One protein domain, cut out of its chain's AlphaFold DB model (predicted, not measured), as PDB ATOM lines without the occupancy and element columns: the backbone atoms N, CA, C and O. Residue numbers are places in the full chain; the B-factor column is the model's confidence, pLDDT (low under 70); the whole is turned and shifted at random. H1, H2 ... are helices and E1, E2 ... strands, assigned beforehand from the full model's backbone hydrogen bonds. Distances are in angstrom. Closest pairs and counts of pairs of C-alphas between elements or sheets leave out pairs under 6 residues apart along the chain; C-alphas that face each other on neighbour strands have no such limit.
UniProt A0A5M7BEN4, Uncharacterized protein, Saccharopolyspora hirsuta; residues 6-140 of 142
ATOM      1  N   LEU A   6     -13.434 -27.072  -5.845       90.94
ATOM      2  CA  LEU A   6     -13.584 -27.309  -4.423       90.94
ATOM      3  C   LEU A   6     -12.207 -27.609  -3.818       90.94
ATOM      4  O   LEU A   6     -11.452 -28.449  -4.310       90.94
ATOM      5  N   ALA A   7     -11.887 -26.918  -2.736       91.81
ATOM      6  CA  ALA A   7     -10.662 -27.091  -1.985       91.81
ATOM      7  C   ALA A   7     -10.950 -27.045  -0.488       91.81
ATOM      8  O   ALA A   7     -11.952 -26.481  -0.044       91.81
ATOM      9  N   GLU A   8     -10.036 -27.611   0.290       92.25
ATOM     10  CA  GLU A   8     -10.083 -27.565   1.743       92.25
ATOM     11  C   GLU A   8      -8.770 -27.014   2.300       92.25
ATOM     12  O   GLU A   8      -7.680 -27.371   1.846       92.25
ATOM     13  N   ILE A   9      -8.874 -26.137   3.297       93.88
ATOM     14  CA  ILE A   9      -7.775 -25.755   4.184       93.88
ATOM     15  C   ILE A   9      -8.061 -26.367   5.554       93.88
ATOM     16  O   ILE A   9      -9.143 -26.174   6.115       93.88
ATOM     17  N   ARG A  10      -7.075 -27.070   6.111       93.12
ATOM     18  CA  ARG A  10      -7.113 -27.613   7.474       93.12
ATOM     19  C   ARG A  10      -6.033 -26.944   8.301       93.12
ATOM     20  O   ARG A  10      -4.898 -26.807   7.840       93.12
ATOM     21  N   ILE A  11      -6.381 -26.527   9.512       94.19
ATOM     22  CA  ILE A  11      -5.442 -25.933  10.462       94.19
ATOM     23  C   ILE A  11      -5.568 -26.671  11.794       94.19
ATOM     24  O   ILE A  11      -6.552 -26.493  12.515       94.19
ATOM     25  N   GLY A  12      -4.575 -27.499  12.110       94.06
ATOM     26  CA  GLY A  12      -4.446 -28.148  13.412       94.06
ATOM     27  C   GLY A  12      -3.866 -27.167  14.424       94.06
ATOM     28  O   GLY A  12      -2.883 -26.494  14.122       94.06
ATOM     29  N   ILE A  13      -4.467 -27.069  15.609       94.06
ATOM     30  CA  ILE A  13      -4.036 -26.181  16.696       94.06
ATOM     31  C   ILE A  13      -4.057 -26.904  18.044       94.06
ATOM     32  O   ILE A  13      -4.922 -27.746  18.302       94.06
ATOM     33  N   TYR A  14      -3.148 -26.520  18.943       93.94
ATOM     34  CA  TYR A  14      -3.190 -26.912  20.354       93.94
ATOM     35  C   TYR A  14      -3.490 -25.706  21.247       93.94
ATOM     36  O   TYR A  14      -2.605 -24.942  21.646       93.94
ATOM     37  N   ALA A  15      -4.773 -25.526  21.553       92.56
ATOM     38  CA  ALA A  15      -5.287 -24.312  22.174       92.56
ATOM     39  C   ALA A  15      -6.413 -24.609  23.173       92.56
ATOM     40  O   ALA A  15      -6.968 -25.712  23.211       92.56
ATOM     41  N   THR A  16      -6.728 -23.625  24.017       93.31
ATOM     42  CA  THR A  16      -7.897 -23.690  24.905       93.31
ATOM     43  C   THR A  16      -9.189 -23.576  24.082       93.31
ATOM     44  O   THR A  16      -9.161 -23.014  22.986       93.31
ATOM     45  N   PRO A  17     -10.350 -24.029  24.590       92.31
ATOM     46  CA  PRO A  17     -11.622 -23.848  23.888       92.31
ATOM     47  C   PRO A  17     -11.944 -22.380  23.569       92.31
ATOM     48  O   PRO A  17     -12.504 -22.094  22.513       92.31
ATOM     49  N   ALA A  18     -11.569 -21.455  24.458       91.94
ATOM     50  CA  ALA A  18     -11.763 -20.021  24.254       91.94
ATOM     51  C   ALA A  18     -10.882 -19.486  23.114       91.94
ATOM     52  O   ALA A  18     -11.372 -18.767  22.244       91.94
ATOM     53  N   ASP A  19      -9.608 -19.886  23.076       91.69
ATOM     54  CA  ASP A  19      -8.698 -19.518  21.989       91.69
ATOM     55  C   ASP A  19      -9.124 -20.133  20.656       91.69
ATOM     56  O   ASP A  19      -9.129 -19.440  19.644       91.69
ATOM     57  N   THR A  20      -9.549 -21.401  20.641       93.69
ATOM     58  CA  THR A  20     -10.087 -22.045  19.435       93.69
ATOM     59  C   THR A  20     -11.302 -21.297  18.892       93.69
ATOM     60  O   THR A  20     -11.367 -21.045  17.692       93.69
ATOM     61  N   ALA A  21     -12.252 -20.920  19.756       93.38
ATOM     62  CA  ALA A  21     -13.435 -20.171  19.338       93.38
ATOM     63  C   ALA A  21     -13.067 -18.794  18.764       93.38
ATOM     64  O   ALA A  21     -13.602 -18.398  17.730       93.38
ATOM     65  N   ARG A  22     -12.116 -18.095  19.397       93.94
ATOM     66  CA  ARG A  22     -11.599 -16.815  18.902       93.94
ATOM     67  C   ARG A  22     -10.954 -16.958  17.522       93.94
ATOM     68  O   ARG A  22     -11.321 -16.226  16.612       93.94
ATOM     69  N   LEU A  23     -10.044 -17.921  17.358       93.62
ATOM     70  CA  LEU A  23      -9.359 -18.165  16.084       93.62
ATOM     71  C   LEU A  23     -10.351 -18.530  14.971       93.62
ATOM     72  O   LEU A  23     -10.235 -18.029  13.858       93.62
ATOM     73  N   ALA A  24     -11.357 -19.359  15.267       94.81
ATOM     74  CA  ALA A  24     -12.390 -19.718  14.297       94.81
ATOM     75  C   ALA A  24     -13.232 -18.505  13.855       94.81
ATOM     76  O   ALA A  24     -13.533 -18.370  12.668       94.81
ATOM     77  N   GLU A  25     -13.577 -17.604  14.780       95.56
ATOM     78  CA  GLU A  25     -14.314 -16.374  14.458       95.56
ATOM     79  C   GLU A  25     -13.464 -15.398  13.629       95.56
ATOM     80  O   GLU A  25     -13.953 -14.829  12.653       95.56
ATOM     81  N   GLU A  26     -12.178 -15.245  13.957       94.81
ATOM     82  CA  GLU A  26     -11.241 -14.420  13.182       94.81
ATOM     83  C   GLU A  26     -11.058 -14.974  11.757       94.81
ATOM     84  O   GLU A  26     -11.168 -14.223  10.783       94.81
ATOM     85  N   CYS A  27     -10.897 -16.295  11.607       94.88
ATOM     86  CA  CYS A  27     -10.895 -16.965  10.302       94.88
ATOM     87  C   CYS A  27     -12.200 -16.710   9.535       94.88
ATOM     88  O   CYS A  27     -12.174 -16.362   8.353       94.88
ATOM     89  N   SER A  28     -13.353 -16.832  10.203       94.50
ATOM     90  CA  SER A  28     -14.662 -16.547   9.606       94.50
ATOM     91  C   SER A  28     -14.775 -15.098   9.118       94.50
ATOM     92  O   SER A  28     -15.359 -14.846   8.062       94.50
ATOM     93  N   ALA A  29     -14.225 -14.130   9.853       94.31
ATOM     94  CA  ALA A  29     -14.238 -12.726   9.455       94.31
ATOM     95  C   ALA A  29     -13.412 -12.478   8.180       94.31
ATOM     96  O   ALA A  29     -13.887 -11.791   7.271       94.31
ATOM     97  N   VAL A  30     -12.224 -13.085   8.073       94.44
ATOM     98  CA  VAL A  30     -11.388 -13.024   6.858       94.44
ATOM     99  C   VAL A  30     -12.102 -13.660   5.664       94.44
ATOM    100  O   VAL A  30     -12.209 -13.045   4.601       94.44
ATOM    101  N   LEU A  31     -12.679 -14.851   5.847       94.50
ATOM    102  CA  LEU A  31     -13.401 -15.550   4.781       94.50
ATOM    103  C   LEU A  31     -14.614 -14.753   4.283       94.50
ATOM    104  O   LEU A  31     -14.805 -14.633   3.070       94.50
ATOM    105  N   ARG A  32     -15.380 -14.123   5.185       93.19
ATOM    106  CA  ARG A  32     -16.488 -13.217   4.827       93.19
ATOM    107  C   ARG A  32     -16.027 -12.025   3.981       93.19
ATOM    108  O   ARG A  32     -16.742 -11.633   3.060       93.19
ATOM    109  N   GLY A  33     -14.839 -11.482   4.246       92.19
ATOM    110  CA  GLY A  33     -14.244 -10.393   3.459       92.19
ATOM    111  C   GLY A  33     -13.764 -10.808   2.061       92.19
ATOM    112  O   GLY A  33     -13.659  -9.962   1.176       92.19
ATOM    113  N   SER A  34     -13.510 -12.100   1.835       88.88
ATOM    114  CA  SER A  34     -12.916 -12.618   0.590       88.88
ATOM    115  C   SER A  34     -13.896 -12.801  -0.582       88.88
ATOM    116  O   SER A  34     -13.466 -13.033  -1.723       88.88
ATOM    117  N   ALA A  35     -15.204 -12.739  -0.296       87.38
ATOM    118  CA  ALA A  35     -16.303 -13.039  -1.218       87.38
ATOM    119  C   ALA A  35     -16.207 -14.420  -1.912       87.38
ATOM    120  O   ALA A  35     -16.747 -14.604  -3.000       87.38
ATOM    121  N   VAL A  36     -15.499 -15.384  -1.312       90.75
ATOM    122  CA  VAL A  36     -15.432 -16.780  -1.778       90.75
ATOM    123  C   VAL A  36     -16.563 -17.586  -1.135       90.75
ATOM    124  O   VAL A  36     -16.766 -17.435   0.071       90.75
ATOM    125  N   PRO A  37     -17.289 -18.446  -1.873       93.25
ATOM    126  CA  PRO A  37     -18.185 -19.430  -1.269       93.25
ATOM    127  C   PRO A  37     -17.391 -20.350  -0.340       93.25
ATOM    128  O   PRO A  37     -16.449 -21.009  -0.783       93.25
ATOM    129  N   HIS A  38     -17.741 -20.366   0.944       94.19
ATOM    130  CA  HIS A  38     -16.985 -21.092   1.956       94.19
ATOM    131  C   HIS A  38     -17.883 -21.674   3.043       94.19
ATOM    132  O   HIS A  38     -18.954 -21.146   3.342       94.19
ATOM    133  N   GLU A  39     -17.382 -22.722   3.679       94.44
ATOM    134  CA  GLU A  39     -17.919 -23.296   4.903       94.44
ATOM    135  C   GLU A  39     -16.766 -23.483   5.892       94.44
ATOM    136  O   GLU A  39     -15.679 -23.907   5.506       94.44
ATOM    137  N   ILE A  40     -16.985 -23.143   7.163       94.50
ATOM    138  CA  ILE A  40     -15.989 -23.294   8.227       94.50
ATOM    139  C   ILE A  40     -16.579 -24.103   9.376       94.50
ATOM    140  O   ILE A  40     -17.710 -23.872   9.802       94.50
ATOM    141  N   SER A  41     -15.797 -25.040   9.899       94.00
ATOM    142  CA  SER A  41     -16.157 -25.841  11.066       94.00
ATOM    143  C   SER A  41     -14.941 -26.103  11.954       94.00
ATOM    144  O   SER A  41     -13.793 -25.934  11.541       94.00
ATOM    145  N   VAL A  42     -15.198 -26.499  13.201       94.75
ATOM    146  CA  VAL A  42     -14.157 -26.898  14.155       94.75
ATOM    147  C   VAL A  42     -14.393 -28.346  14.552       94.75
ATOM    148  O   VAL A  42     -15.458 -28.685  15.070       94.75
ATOM    149  N   ALA A  43     -13.387 -29.187  14.339       92.94
ATOM    150  CA  ALA A  43     -13.403 -30.586  14.728       92.94
ATOM    151  C   ALA A  43     -12.611 -30.817  16.025       92.94
ATOM    152  O   ALA A  43     -11.592 -30.177  16.310       92.94
ATOM    153  N   SER A  44     -13.118 -31.742  16.836       92.00
ATOM    154  CA  SER A  44     -12.528 -32.177  18.100       92.00
ATOM    155  C   SER A  44     -11.505 -33.291  17.878       92.00
ATOM    156  O   SER A  44     -11.618 -34.058  16.930       92.00
ATOM    157  N   GLN A  45     -10.530 -33.408  18.780       90.50
ATOM    158  CA  GLN A  45      -9.435 -34.389  18.722       90.50
ATOM    159  C   GLN A  45      -9.903 -35.853  18.577       90.50
ATOM    160  O   GLN A  45      -9.180 -36.669  18.018       90.50
ATOM    161  N   GLU A  46     -11.097 -36.192  19.075       89.06
ATOM    162  CA  GLU A  46     -11.675 -37.540  19.010       89.06
ATOM    163  C   GLU A  46     -12.270 -37.872  17.633       89.06
ATOM    164  O   GLU A  46     -12.550 -39.032  17.342       89.06
ATOM    165  N   GLN A  47     -12.511 -36.864  16.793       85.38
ATOM    166  CA  GLN A  47     -13.091 -37.055  15.470       85.38
ATOM    167  C   GLN A  47     -11.998 -37.450  14.478       85.38
ATOM    168  O   GLN A  47     -10.908 -36.879  14.484       85.38
ATOM    169  N   ALA A  48     -12.314 -38.383  13.585       80.06
ATOM    170  CA  ALA A  48     -11.522 -38.601  12.384       80.06
ATOM    171  C   ALA A  48     -11.924 -37.580  11.298       80.06
ATOM    172  O   ALA A  48     -13.085 -37.144  11.242       80.06
ATOM    173  N   PRO A  49     -10.996 -37.147  10.434       68.25
ATOM    174  CA  PRO A  49     -11.356 -36.556   9.151       68.25
ATOM    175  C   PRO A  49     -12.200 -37.550   8.347       68.25
ATOM    176  O   PRO A  49     -11.958 -38.748   8.366       68.25
ATOM    177  N   GLU A  50     -13.236 -37.076   7.662       68.31
ATOM    178  CA  GLU A  50     -14.049 -37.961   6.820       68.31
ATOM    179  C   GLU A  50     -13.200 -38.437   5.627       68.31
ATOM    180  O   GLU A  50     -12.537 -37.639   4.969       68.31
ATOM    181  N   GLY A  51     -13.179 -39.748   5.388       66.44
ATOM    182  CA  GLY A  51     -12.243 -40.371   4.445       66.44
ATOM    183  C   GLY A  51     -10.883 -40.733   5.055       66.44
ATOM    184  O   GLY A  51     -10.096 -41.398   4.388       66.44
ATOM    185  N   GLU A  52     -10.629 -40.380   6.317       72.44
ATOM    186  CA  GLU A  52      -9.458 -40.827   7.069       72.44
ATOM    187  C   GLU A  52      -9.860 -41.730   8.238       72.44
ATOM    188  O   GLU A  52     -10.900 -41.554   8.871       72.44
ATOM    189  N   GLU A  53      -9.026 -42.730   8.519       75.81
ATOM    190  CA  GLU A  53      -9.273 -43.699   9.595       75.81
ATOM    191  C   GLU A  53      -8.700 -43.228  10.943       75.81
ATOM    192  O   GLU A  53      -9.123 -43.699  11.999       75.81
ATOM    193  N   MET A  54      -7.755 -42.284  10.916       85.44
ATOM    194  CA  MET A  54      -7.006 -41.824  12.084       85.44
ATOM    195  C   MET A  54      -7.690 -40.622  12.764       85.44
ATOM    196  O   MET A  54      -8.088 -39.676  12.077       85.44
ATOM    197  N   PRO A  55      -7.829 -40.604  14.104       91.38
ATOM    198  CA  PRO A  55      -8.381 -39.454  14.814       91.38
ATOM    199  C   PRO A  55      -7.443 -38.242  14.738       91.38
ATOM    200  O   PRO A  55      -6.220 -38.375  14.720       91.38
ATOM    201  N   ILE A  56      -8.019 -37.038  14.792       90.94
ATOM    202  CA  ILE A  56      -7.283 -35.761  14.812       90.94
ATOM    203  C   ILE A  56      -6.194 -35.742  15.899       90.94
ATOM    204  O   ILE A  56      -5.134 -35.159  15.694       90.94
ATOM    205  N   ALA A  57      -6.448 -36.362  17.058       91.50
ATOM    206  CA  ALA A  57      -5.481 -36.442  18.152       91.50
ATOM    207  C   ALA A  57      -4.175 -37.150  17.762       91.50
ATOM    208  O   ALA A  57      -3.116 -36.758  18.239       91.50
ATOM    209  N   GLU A  58      -4.272 -38.199  16.942       90.44
ATOM    210  CA  GLU A  58      -3.120 -38.963  16.455       90.44
ATOM    211  C   GLU A  58      -2.455 -38.256  15.273       90.44
ATOM    212  O   GLU A  58      -1.235 -38.260  15.167       90.44
ATOM    213  N   PHE A  59      -3.243 -37.595  14.420       88.50
ATOM    214  CA  PHE A  59      -2.721 -36.866  13.264       88.50
ATOM    215  C   PHE A  59      -1.901 -35.616  13.640       88.50
ATOM    216  O   PHE A  59      -1.038 -35.204  12.871       88.50
ATOM    217  N   TYR A  60      -2.177 -35.013  14.802       92.06
ATOM    218  CA  TYR A  60      -1.501 -33.811  15.314       92.06
ATOM    219  C   TYR A  60      -0.835 -34.036  16.686       92.06
ATOM    220  O   TYR A  60      -0.859 -33.155  17.563       92.06
ATOM    221  N   ASP A  61      -0.299 -35.235  16.917       92.69
ATOM    222  CA  ASP A  61       0.289 -35.646  18.198       92.69
ATOM    223  C   ASP A  61       1.547 -34.841  18.592       92.69
ATOM    224  O   ASP A  61       1.915 -34.773  19.773       92.69
ATOM    225  N   GLU A  62       2.156 -34.141  17.633       90.56
ATOM    226  CA  GLU A  62       3.325 -33.292  17.813       90.56
ATOM    227  C   GLU A  62       2.989 -31.948  18.475       90.56
ATOM    228  O   GLU A  62       3.834 -31.364  19.165       90.56
ATOM    229  N   LEU A  63       1.757 -31.445  18.325       92.31
ATOM    230  CA  LEU A  63       1.386 -30.105  18.798       92.31
ATOM    231  C   LEU A  63       1.472 -29.962  20.332       92.31
ATOM    232  O   LEU A  63       2.057 -28.984  20.814       92.31
ATOM    233  N   PRO A  64       0.982 -30.923  21.146       92.44
ATOM    234  CA  PRO A  64       1.202 -30.894  22.589       92.44
ATOM    235  C   PRO A  64       2.683 -30.997  22.979       92.44
ATOM    236  O   PRO A  64       3.074 -30.490  24.032       92.44
ATOM    237  N   GLN A  65       3.517 -31.684  22.192       89.44
ATOM    238  CA  GLN A  65       4.951 -31.787  22.475       89.44
ATOM    239  C   GLN A  65       5.649 -30.443  22.254       89.44
ATOM    240  O   GLN A  65       6.387 -30.000  23.134       89.44
ATOM    241  N   GLN A  66       5.363 -29.771  21.138       88.50
ATOM    242  CA  GLN A  66       5.887 -28.435  20.850       88.50
ATOM    243  C   GLN A  66       5.517 -27.433  21.949       88.50
ATOM    244  O   GLN A  66       6.381 -26.709  22.435       88.50
ATOM    245  N   TRP A  67       4.265 -27.456  22.420       90.06
ATOM    246  CA  TRP A  67       3.837 -26.571  23.506       90.06
ATOM    247  C   TRP A  67       4.665 -26.750  24.780       90.06
ATOM    248  O   TRP A  67       5.050 -25.767  25.408       90.06
ATOM    249  N   ARG A  68       4.948 -28.005  25.162       90.12
ATOM    250  CA  ARG A  68       5.719 -28.321  26.375       90.12
ATOM    251  C   ARG A  68       7.176 -27.876  26.283       90.12
ATOM    252  O   ARG A  68       7.757 -27.565  27.319       90.12
ATOM    253  N   ILE A  69       7.756 -27.871  25.081       86.69
ATOM    254  CA  ILE A  69       9.114 -27.365  24.849       86.69
ATOM    255  C   ILE A  69       9.158 -25.859  25.136       86.69
ATOM    256  O   ILE A  69      10.028 -25.416  25.880       86.69
ATOM    257  N   GLU A  70       8.169 -25.113  24.640       85.00
ATOM    258  CA  GLU A  70       8.075 -23.658  24.840       85.00
ATOM    259  C   GLU A  70       7.584 -23.253  26.237       85.00
ATOM    260  O   GLU A  70       7.821 -22.136  26.689       85.00
ATOM    261  N   ASN A  71       6.903 -24.158  26.943       86.19
ATOM    262  CA  ASN A  71       6.298 -23.896  28.250       86.19
ATOM    263  C   ASN A  71       6.730 -24.955  29.283       86.19
ATOM    264  O   ASN A  71       5.895 -25.714  29.789       86.19
ATOM    265  N   PRO A  72       8.033 -25.046  29.614       88.88
ATOM    266  CA  PRO A  72       8.538 -26.084  30.500       88.88
ATOM    267  C   PRO A  72       7.946 -25.945  31.910       88.88
ATOM    268  O   PRO A  72       8.124 -24.934  32.585       88.88
ATOM    269  N   GLY A  73       7.256 -26.993  32.371       88.94
ATOM    270  CA  GLY A  73       6.665 -27.056  33.713       88.94
ATOM    271  C   GLY A  73       5.342 -26.301  33.888       88.94
ATOM    272  O   GLY A  73       4.801 -26.305  34.993       88.94
ATOM    273  N   ALA A  74       4.807 -25.687  32.829       89.94
ATOM    274  CA  ALA A  74       3.482 -25.080  32.858       89.94
ATOM    275  C   ALA A  74       2.374 -26.147  32.772       89.94
ATOM    276  O   ALA A  74       2.529 -27.177  32.111       89.94
ATOM    277  N   ASP A  75       1.237 -25.881  33.416       90.19
ATOM    278  CA  ASP A  75       0.024 -26.682  33.240       90.19
ATOM    279  C   ASP A  75      -0.580 -26.374  31.855       90.19
ATOM    280  O   ASP A  75      -0.800 -25.200  31.548       90.19
ATOM    281  N   PRO A  76      -0.845 -27.375  30.993       86.44
ATOM    282  CA  PRO A  76      -1.559 -27.163  29.732       86.44
ATOM    283  C   PRO A  76      -3.011 -26.698  29.913       86.44
ATOM    284  O   PRO A  76      -3.678 -26.400  28.919       86.44
ATOM    285  N   GLU A  77      -3.524 -26.645  31.143       90.81
ATOM    286  CA  GLU A  77      -4.882 -26.218  31.464       90.81
ATOM    287  C   GLU A  77      -5.928 -27.047  30.677       90.81
ATOM    288  O   GLU A  77      -5.938 -28.285  30.665       90.81
ATOM    289  N   SER A  78      -6.830 -26.359  29.974       92.56
ATOM    290  CA  SER A  78      -7.870 -26.945  29.131       92.56
ATOM    291  C   SER A  78      -7.436 -27.164  27.676       92.56
ATOM    292  O   SER A  78      -8.277 -27.527  26.852       92.56
ATOM    293  N   ARG A  79      -6.150 -26.967  27.332       93.62
ATOM    294  CA  ARG A  79      -5.670 -27.076  25.944       93.62
ATOM    295  C   ARG A  79      -5.883 -28.474  25.384       93.62
ATOM    296  O   ARG A  79      -5.534 -29.473  26.023       93.62
ATOM    297  N   ARG A  80      -6.447 -28.550  24.182       94.75
ATOM    298  CA  ARG A  80      -6.670 -29.794  23.435       94.75
ATOM    299  C   ARG A  80      -6.314 -29.579  21.974       94.75
ATOM    300  O   ARG A  80      -6.277 -28.445  21.500       94.75
ATOM    301  N   ILE A  81      -6.073 -30.683  21.277       95.25
ATOM    302  CA  ILE A  81      -5.941 -30.651  19.825       95.25
ATOM    303  C   ILE A  81      -7.322 -30.315  19.238       95.25
ATOM    304  O   ILE A  81      -8.363 -30.843  19.664       95.25
ATOM    305  N   ARG A  82      -7.341 -29.377  18.298       95.06
ATOM    306  CA  ARG A  82      -8.519 -28.961  17.533       95.06
ATOM    307  C   ARG A  82      -8.106 -28.735  16.091       95.06
ATOM    308  O   ARG A  82      -6.964 -28.376  15.826       95.06
ATOM    309  N   GLU A  83      -9.041 -28.919  15.175       94.94
ATOM    310  CA  GLU A  83      -8.813 -28.665  13.757       94.94
ATOM    311  C   GLU A  83      -9.860 -27.684  13.238       94.94
ATOM    312  O   GLU A  83     -11.059 -27.943  13.339       94.94
ATOM    313  N   ILE A  84      -9.411 -26.557  12.690       94.94
ATOM    314  CA  ILE A  84     -10.266 -25.644  11.930       94.94
ATOM    315  C   ILE A  84     -10.277 -26.144  10.485       94.94
ATOM    316  O   ILE A  84      -9.224 -26.218   9.847       94.94
ATOM    317  N   ARG A  85     -11.459 -26.501   9.981       93.94
ATOM    318  CA  ARG A  85     -11.678 -26.976   8.609       93.94
ATOM    319  C   ARG A  85     -12.406 -25.919   7.814       93.94
ATOM    320  O   ARG A  85     -13.399 -25.372   8.293       93.94
ATOM    321  N   ILE A  86     -11.918 -25.646   6.615       94.94
ATOM    322  CA  ILE A  86     -12.467 -24.617   5.744       94.94
ATOM    323  C   ILE A  86     -12.610 -25.216   4.353       94.94
ATOM    324  O   ILE A  86     -11.605 -25.446   3.688       94.94
ATOM    325  N   GLY A  87     -13.845 -25.452   3.920       93.81
ATOM    326  CA  GLY A  87     -14.166 -25.780   2.534       93.81
ATOM    327  C   GLY A  87     -14.409 -24.507   1.744       93.81
ATOM    328  O   GLY A  87     -15.043 -23.579   2.249       93.81
ATOM    329  N   LEU A  88     -13.896 -24.433   0.519       94.06
ATOM    330  CA  LEU A  88     -14.037 -23.260  -0.332       94.06
ATOM    331  C   LEU A  88     -14.022 -23.622  -1.818       94.06
ATOM    332  O   LEU A  88     -13.297 -24.522  -2.231       94.06
ATOM    333  N   VAL A  89     -14.794 -22.895  -2.626       92.06
ATOM    334  CA  VAL A  89     -14.789 -23.023  -4.095       92.06
ATOM    335  C   VAL A  89     -13.983 -21.873  -4.671       92.06
ATOM    336  O   VAL A  89     -14.407 -20.719  -4.618       92.06
ATOM    337  N   THR A  90     -12.773 -22.160  -5.146       92.00
ATOM    338  CA  THR A  90     -11.832 -21.123  -5.573       92.00
ATOM    339  C   THR A  90     -10.770 -21.670  -6.524       92.00
ATOM    340  O   THR A  90     -10.529 -22.869  -6.614       92.00
ATOM    341  N   ASN A  91     -10.046 -20.774  -7.190       90.81
ATOM    342  CA  ASN A  91      -8.815 -21.127  -7.893       90.81
ATOM    343  C   ASN A  91      -7.602 -21.234  -6.946       90.81
ATOM    344  O   ASN A  91      -7.573 -20.656  -5.852       90.81
ATOM    345  N   ARG A  92      -6.555 -21.933  -7.407       88.88
ATOM    346  CA  ARG A  92      -5.328 -22.212  -6.639       88.88
ATOM    347  C   ARG A  92      -4.577 -20.957  -6.142       88.88
ATOM    348  O   ARG A  92      -4.168 -20.969  -4.981       88.88
ATOM    349  N   PRO A  93      -4.393 -19.878  -6.933       90.81
ATOM    350  CA  PRO A  93      -3.774 -18.647  -6.432       90.81
ATOM    351  C   PRO A  93      -4.521 -18.029  -5.246       90.81
ATOM    352  O   PRO A  93      -3.899 -17.667  -4.250       90.81
ATOM    353  N   LYS A  94      -5.855 -17.947  -5.327       91.75
ATOM    354  CA  LYS A  94      -6.681 -17.366  -4.262       91.75
ATOM    355  C   LYS A  94      -6.762 -18.277  -3.031       91.75
ATOM    356  O   LYS A  94      -6.733 -17.770  -1.917       91.75
ATOM    357  N   LEU A  95      -6.749 -19.601  -3.217       92.06
ATOM    358  CA  LEU A  95      -6.609 -20.577  -2.127       92.06
ATOM    359  C   LEU A  95      -5.312 -20.363  -1.334       92.06
ATOM    360  O   LEU A  95      -5.341 -20.340  -0.108       92.06
ATOM    361  N   ASN A  96      -4.183 -20.191  -2.027       91.25
ATOM    362  CA  ASN A  96      -2.894 -19.955  -1.374       91.25
ATOM    363  C   ASN A  96      -2.878 -18.618  -0.623       91.25
ATOM    364  O   ASN A  96      -2.443 -18.585   0.522       91.25
ATOM    365  N   ALA A  97      -3.409 -17.549  -1.227       92.44
ATOM    366  CA  ALA A  97      -3.515 -16.247  -0.567       92.44
ATOM    367  C   ALA A  97      -4.378 -16.318   0.706       92.44
ATOM    368  O   ALA A  97      -3.965 -15.847   1.761       92.44
ATOM    369  N   LEU A  98      -5.538 -16.982   0.635       93.88
ATOM    370  CA  LEU A  98      -6.394 -17.192   1.802       93.88
ATOM    371  C   LEU A  98      -5.707 -18.038   2.865       93.88
ATOM    372  O   LEU A  98      -5.767 -17.700   4.042       93.88
ATOM    373  N   ARG A  99      -5.015 -19.112   2.474       92.62
ATOM    374  CA  ARG A  99      -4.232 -19.920   3.413       92.62
ATOM    375  C   ARG A  99      -3.192 -19.066   4.132       92.62
ATOM    376  O   ARG A  99      -3.102 -19.155   5.351       92.62
ATOM    377  N   GLU A 100      -2.437 -18.240   3.413       90.88
ATOM    378  CA  GLU A 100      -1.448 -17.345   4.020       90.88
ATOM    379  C   GLU A 100      -2.095 -16.387   5.024       90.88
ATOM    380  O   GLU A 100      -1.624 -16.288   6.156       90.88
ATOM    381  N   GLU A 101      -3.201 -15.737   4.661       92.44
ATOM    382  CA  GLU A 101      -3.934 -14.847   5.569       92.44
ATOM    383  C   GLU A 101      -4.431 -15.581   6.821       92.44
ATOM    384  O   GLU A 101      -4.197 -15.119   7.936       92.44
ATOM    385  N   LEU A 102      -5.037 -16.759   6.656       92.31
ATOM    386  CA  LEU A 102      -5.543 -17.571   7.764       92.31
ATOM    387  C   LEU A 102      -4.417 -18.055   8.683       92.31
ATOM    388  O   LEU A 102      -4.565 -18.052   9.902       92.31
ATOM    389  N   THR A 103      -3.259 -18.430   8.134       89.25
ATOM    390  CA  THR A 103      -2.111 -18.835   8.961       89.25
ATOM    391  C   THR A 103      -1.537 -17.684   9.783       89.25
ATOM    392  O   THR A 103      -1.076 -17.923  10.897       89.25
ATOM    393  N   ARG A 104      -1.634 -16.431   9.311       89.00
ATOM    394  CA  ARG A 104      -1.221 -15.247  10.091       89.00
ATOM    395  C   ARG A 104      -2.135 -14.960  11.280       89.00
ATOM    396  O   ARG A 104      -1.695 -14.337  12.237       89.00
ATOM    397  N   ILE A 105      -3.385 -15.423  11.246       89.19
ATOM    398  CA  ILE A 105      -4.294 -15.345  12.399       89.19
ATOM    399  C   ILE A 105      -3.771 -16.238  13.530       89.19
ATOM    400  O   ILE A 105      -3.743 -15.844  14.692       89.19
ATOM    401  N   VAL A 106      -3.313 -17.443  13.184       86.06
ATOM    402  CA  VAL A 106      -2.815 -18.427  14.158       86.06
ATOM    403  C   VAL A 106      -1.370 -18.135  14.581       86.06
ATOM    404  O   VAL A 106      -0.993 -18.391  15.724       86.06
ATOM    405  N   CYS A 107      -0.578 -17.554  13.678       83.62
ATOM    406  CA  CYS A 107       0.811 -17.150  13.871       83.62
ATOM    407  C   CYS A 107       0.974 -15.653  13.554       83.62
ATOM    408  O   CYS A 107       1.359 -15.305  12.434       83.62
ATOM    409  N   PRO A 108       0.673 -14.751  14.505       71.06
ATOM    410  CA  PRO A 108       0.714 -13.309  14.248       71.06
ATOM    411  C   PRO A 108       2.128 -12.784  13.968       71.06
ATOM    412  O   PRO A 108       2.282 -11.772  13.288       71.06
ATOM    413  N   ASP A 109       3.149 -13.483  14.459       72.94
ATOM    414  CA  ASP A 109       4.552 -13.263  14.128       72.94
ATOM    415  C   ASP A 109       5.055 -14.543  13.450       72.94
ATOM    416  O   ASP A 109       5.126 -15.558  14.129       72.94
ATOM    417  N   PRO A 110       5.265 -14.572  12.123       66.62
ATOM    418  CA  PRO A 110       5.840 -15.720  11.421       66.62
ATOM    419  C   PRO A 110       7.376 -15.664  11.328       66.62
ATOM    420  O   PRO A 110       7.981 -16.596  10.799       66.62
ATOM    421  N   GLU A 111       7.999 -14.567  11.769       74.62
ATOM    422  CA  GLU A 111       9.453 -14.351  11.724       74.62
ATOM    423  C   GLU A 111      10.146 -14.758  13.036       74.62
ATOM    424  O   GLU A 111      11.378 -14.753  13.125       74.62
ATOM    425  N   HIS A 112       9.374 -15.136  14.054       67.81
ATOM    426  CA  HIS A 112       9.879 -15.644  15.321       67.81
ATOM    427  C   HIS A 112      10.678 -16.943  15.133       67.81
ATOM    428  O   HIS A 112      10.470 -17.747  14.218       67.81
ATOM    429  N   ALA A 113      11.614 -17.179  16.050       71.75
ATOM    430  CA  ALA A 113      12.339 -18.438  16.080       71.75
ATOM    431  C   ALA A 113      11.368 -19.582  16.411       71.75
ATOM    432  O   ALA A 113      10.641 -19.512  17.396       71.75
ATOM    433  N   SER A 114      11.374 -20.638  15.595       59.53
ATOM    434  CA  SER A 114      10.603 -21.851  15.884       59.53
ATOM    435  C   SER A 114      11.065 -22.499  17.192       59.53
ATOM    436  O   SER A 114      12.280 -22.529  17.430       59.53
ATOM    437  N   PRO A 115      10.147 -23.087  17.986       64.31
ATOM    438  CA  PRO A 115       8.714 -23.351  17.737       64.31
ATOM    439  C   PRO A 115       7.766 -22.144  17.888       64.31
ATOM    440  O   PRO A 115       8.104 -21.119  18.460       64.31
ATOM    441  N   CYS A 116       6.537 -22.267  17.373       69.06
ATOM    442  CA  CYS A 116       5.510 -21.230  17.504       69.06
ATOM    443  C   CYS A 116       4.915 -21.122  18.918       69.06
ATOM    444  O   CYS A 116       4.617 -22.164  19.508       69.06
ATOM    445  N   PRO A 117       4.669 -19.897  19.451       67.75
ATOM    446  CA  PRO A 117       4.031 -19.706  20.759       67.75
ATOM    447  C   PRO A 117       2.673 -20.408  20.884       67.75
ATOM    448  O   PRO A 117       2.298 -20.894  21.953       67.75
ATOM    449  N   VAL A 118       1.936 -20.481  19.774       72.62
ATOM    450  CA  VAL A 118       0.787 -21.372  19.607       72.62
ATOM    451  C   VAL A 118       1.242 -22.509  18.695       72.62
ATOM    452  O   VAL A 118       1.595 -22.229  17.558       72.62
ATOM    453  N   PRO A 119       1.253 -23.776  19.126       84.00
ATOM    454  CA  PRO A 119       1.565 -24.873  18.221       84.00
ATOM    455  C   PRO A 119       0.432 -25.057  17.214       84.00
ATOM    456  O   PRO A 119      -0.728 -25.251  17.602       84.00
ATOM    457  N   TRP A 120       0.774 -25.006  15.931       89.69
ATOM    458  CA  TRP A 120      -0.162 -25.210  14.836       89.69
ATOM    459  C   TRP A 120       0.523 -25.826  13.617       89.69
ATOM    460  O   TRP A 120       1.743 -25.783  13.468       89.69
ATOM    461  N   THR A 121      -0.290 -26.361  12.717       88.12
ATOM    462  CA  THR A 121       0.123 -26.798  11.381       88.12
ATOM    463  C   THR A 121      -1.018 -26.554  10.399       88.12
ATOM    464  O   THR A 121      -2.180 -26.475  10.801       88.12
ATOM    465  N   SER A 122      -0.708 -26.393   9.111       91.25
ATOM    466  CA  SER A 122      -1.729 -26.215   8.073       91.25
ATOM    467  C   SER A 122      -1.473 -27.097   6.863       91.25
ATOM    468  O   SER A 122      -0.337 -27.220   6.397       91.25
ATOM    469  N   SER A 123      -2.545 -27.630   6.292       88.06
ATOM    470  CA  SER A 123      -2.536 -28.333   5.012       88.06
ATOM    471  C   SER A 123      -3.641 -27.792   4.104       88.06
ATOM    472  O   SER A 123      -4.587 -27.143   4.553       88.06
ATOM    473  N   CYS A 124      -3.485 -28.003   2.798       87.50
ATOM    474  CA  CYS A 124      -4.528 -27.696   1.828       87.50
ATOM    475  C   CYS A 124      -4.634 -28.819   0.798       87.50
ATOM    476  O   CYS A 124      -3.613 -29.223   0.232       87.50
ATOM    477  N   SER A 125      -5.853 -29.256   0.526       84.50
ATOM    478  CA  SER A 125      -6.190 -30.281  -0.461       84.50
ATOM    479  C   SER A 125      -7.156 -29.710  -1.505       84.50
ATOM    480  O   SER A 125      -7.806 -28.686  -1.283       84.50
ATOM    481  N   GLY A 126      -7.174 -30.311  -2.696       81.81
ATOM    482  CA  GLY A 126      -8.068 -29.942  -3.799       81.81
ATOM    483  C   GLY A 126      -9.072 -31.055  -4.102       81.81
ATOM    484  O   GLY A 126      -9.002 -32.123  -3.505       81.81
ATOM    485  N   ASN A 127      -9.960 -30.813  -5.066       70.75
ATOM    486  CA  ASN A 127     -11.104 -31.666  -5.413       70.75
ATOM    487  C   ASN A 127     -10.777 -33.136  -5.762       70.75
ATOM    488  O   ASN A 127     -11.665 -33.981  -5.721       70.75
ATOM    489  N   ASP A 128      -9.519 -33.461  -6.081       63.47
ATOM    490  CA  ASP A 128      -9.064 -34.837  -6.354       63.47
ATOM    491  C   ASP A 128      -9.110 -35.751  -5.107       63.47
ATOM    492  O   ASP A 128      -8.955 -36.969  -5.206       63.47
ATOM    493  N   GLU A 129      -9.342 -35.186  -3.917       64.19
ATOM    494  CA  GLU A 129      -9.400 -35.946  -2.671       64.19
ATOM    495  C   GLU A 129     -10.796 -36.526  -2.419       64.19
ATOM    496  O   GLU A 129     -11.810 -35.826  -2.317       64.19
ATOM    497  N   SER A 130     -10.834 -37.854  -2.302       60.25
ATOM    498  CA  SER A 130     -12.063 -38.619  -2.106       60.25
ATOM    499  C   SER A 130     -12.779 -38.177  -0.825       60.25
ATOM    500  O   SER A 130     -12.279 -38.384   0.273       60.25
ATOM    501  N   GLY A 131     -13.968 -37.584  -0.969       71.44
ATOM    502  CA  GLY A 131     -14.844 -37.210   0.152       71.44
ATOM    503  C   GLY A 131     -15.122 -35.712   0.297       71.44
ATOM    504  O   GLY A 131     -16.135 -35.356   0.899       71.44
ATOM    505  N   LEU A 132     -14.320 -34.828  -0.314       77.56
ATOM    506  CA  LEU A 132     -14.538 -33.375  -0.212       77.56
ATOM    507  C   LEU A 132     -15.909 -32.942  -0.743       77.56
ATOM    508  O   LEU A 132     -16.609 -32.179  -0.080       77.56
ATOM    509  N   GLY A 133     -16.325 -33.466  -1.899       78.31
ATOM    510  CA  GLY A 133     -17.624 -33.129  -2.490       78.31
ATOM    511  C   GLY A 133     -18.829 -33.593  -1.666       78.31
ATOM    512  O   GLY A 133     -19.880 -32.965  -1.729       78.31
ATOM    513  N   HIS A 134     -18.684 -34.656  -0.864       81.31
ATOM    514  CA  HIS A 134     -19.728 -35.079   0.072       81.31
ATOM    515  C   HIS A 134     -19.788 -34.137   1.281       81.31
ATOM    516  O   HIS A 134     -20.865 -33.666   1.644       81.31
ATOM    517  N   ARG A 135     -18.622 -33.801   1.852       82.44
ATOM    518  CA  ARG A 135     -18.504 -32.906   3.012       82.44
ATOM    519  C   ARG A 135     -19.051 -31.511   2.739       82.44
ATOM    520  O   ARG A 135     -19.803 -30.973   3.540       82.44
ATOM    521  N   TYR A 136     -18.670 -30.948   1.597       85.12
ATOM    522  CA  TYR A 136     -19.001 -29.583   1.197       85.12
ATOM    523  C   TYR A 136     -20.035 -29.555   0.075       85.12
ATOM    524  O   TYR A 136     -19.994 -28.693  -0.803       85.12
ATOM    525  N   ALA A 137     -20.988 -30.491   0.104       83.81
ATOM    526  CA  ALA A 137     -22.079 -30.547  -0.866       83.81
ATOM    527  C   ALA A 137     -22.891 -29.238  -0.913       83.81
ATOM    528  O   ALA A 137     -23.435 -28.886  -1.954       83.81
ATOM    529  N   SER A 138     -22.923 -28.488   0.196       86.12
ATOM    530  CA  SER A 138     -23.513 -27.147   0.308       86.12
ATOM    531  C   SER A 138     -22.878 -26.108  -0.626       86.12
ATOM    532  O   SER A 138     -23.529 -25.119  -0.963       86.12
ATOM    533  N   LEU A 139     -21.622 -26.314  -1.038       85.81
ATOM    534  CA  LEU A 139     -20.853 -25.387  -1.869       85.81
ATOM    535  C   LEU A 139     -20.889 -25.737  -3.363       85.81
ATOM    536  O   LEU A 139     -20.505 -24.907  -4.187       85.81
ATOM    537  N   LEU A 140     -21.325 -26.946  -3.725       81.81
ATOM    538  CA  LEU A 140     -21.367 -27.396  -5.114       81.81
ATOM    539  C   LEU A 140     -22.674 -26.958  -5.800       81.81
ATOM    540  O   LEU A 140     -23.735 -26.983  -5.173       81.81
TER     541      LEU A 140
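AT A GLANCE: This is residues 6 to 140 of the 142 residues of an uncharacterized protein of Saccharopolyspora hirsuta (UniProt A0A5M7BEN4). Look for a twisted sheet of four strands with two long helices, H1 and H4, covering one face and the short H3 over the other: three layers, helices on both faces of a sheet. The printed part has 135 residues, with five named helices and four named strands in the order E1 H1 E2 H2 H3 E3 H4 E4 H5. The sheet, E2 E3 E1 E4, is all antiparallel. The class is mixed, the whole compact, with a radius of gyration of the C-alphas of 14.9 A and spans of 48 by 33 by 23 A.

IN THESE COORDINATES: Start at C-alpha 6, (-13.584, -27.309, -4.423); E1 runs from there to residue 15, 28.0 A. Next find H1, residues 17 to 33, 24.6 A; E2, 38 to 44; H2, 56 to 59; H3, 62 to 70; E3, 80 to 90, 30.7 A; H4, 92 to 106, 21.3 A; E4, 120 to 126; and H5, 132 to 135, ending at (-18.504, -32.906, 3.012).

HOW THE PARTS SIT: Within hydrogen-bond range are N 9 and O 86 of E1 and E3, 2.8 A, N 41 and O 85 of E2 and E3, 2.9 A, and N 10 and O 123 of E1 and E4, 2.9 A. E1, H1, E2 and E3, H4, E4 are split strand-helix-strand units, another strand between their two, with right-handed crossovers. H1 and H4 touch, C-alphas 27 and 102 closest at 6.0 A, opposite ways at 35.4 degrees, only just steep. H2 is on the face opposite H1; H5 only grazes the sheet. Every O i to N i+4 pair is within range in H1 and H3, 10 of 11 in H4; H2 and H5 are too short.

THE WHOLE: The printed part has no cut. Links E2 to H2 and H4 to E4 are long. pLDDT is under 70 at residues 49 to 51, 110, 112, 114 to 117 and 128 to 130.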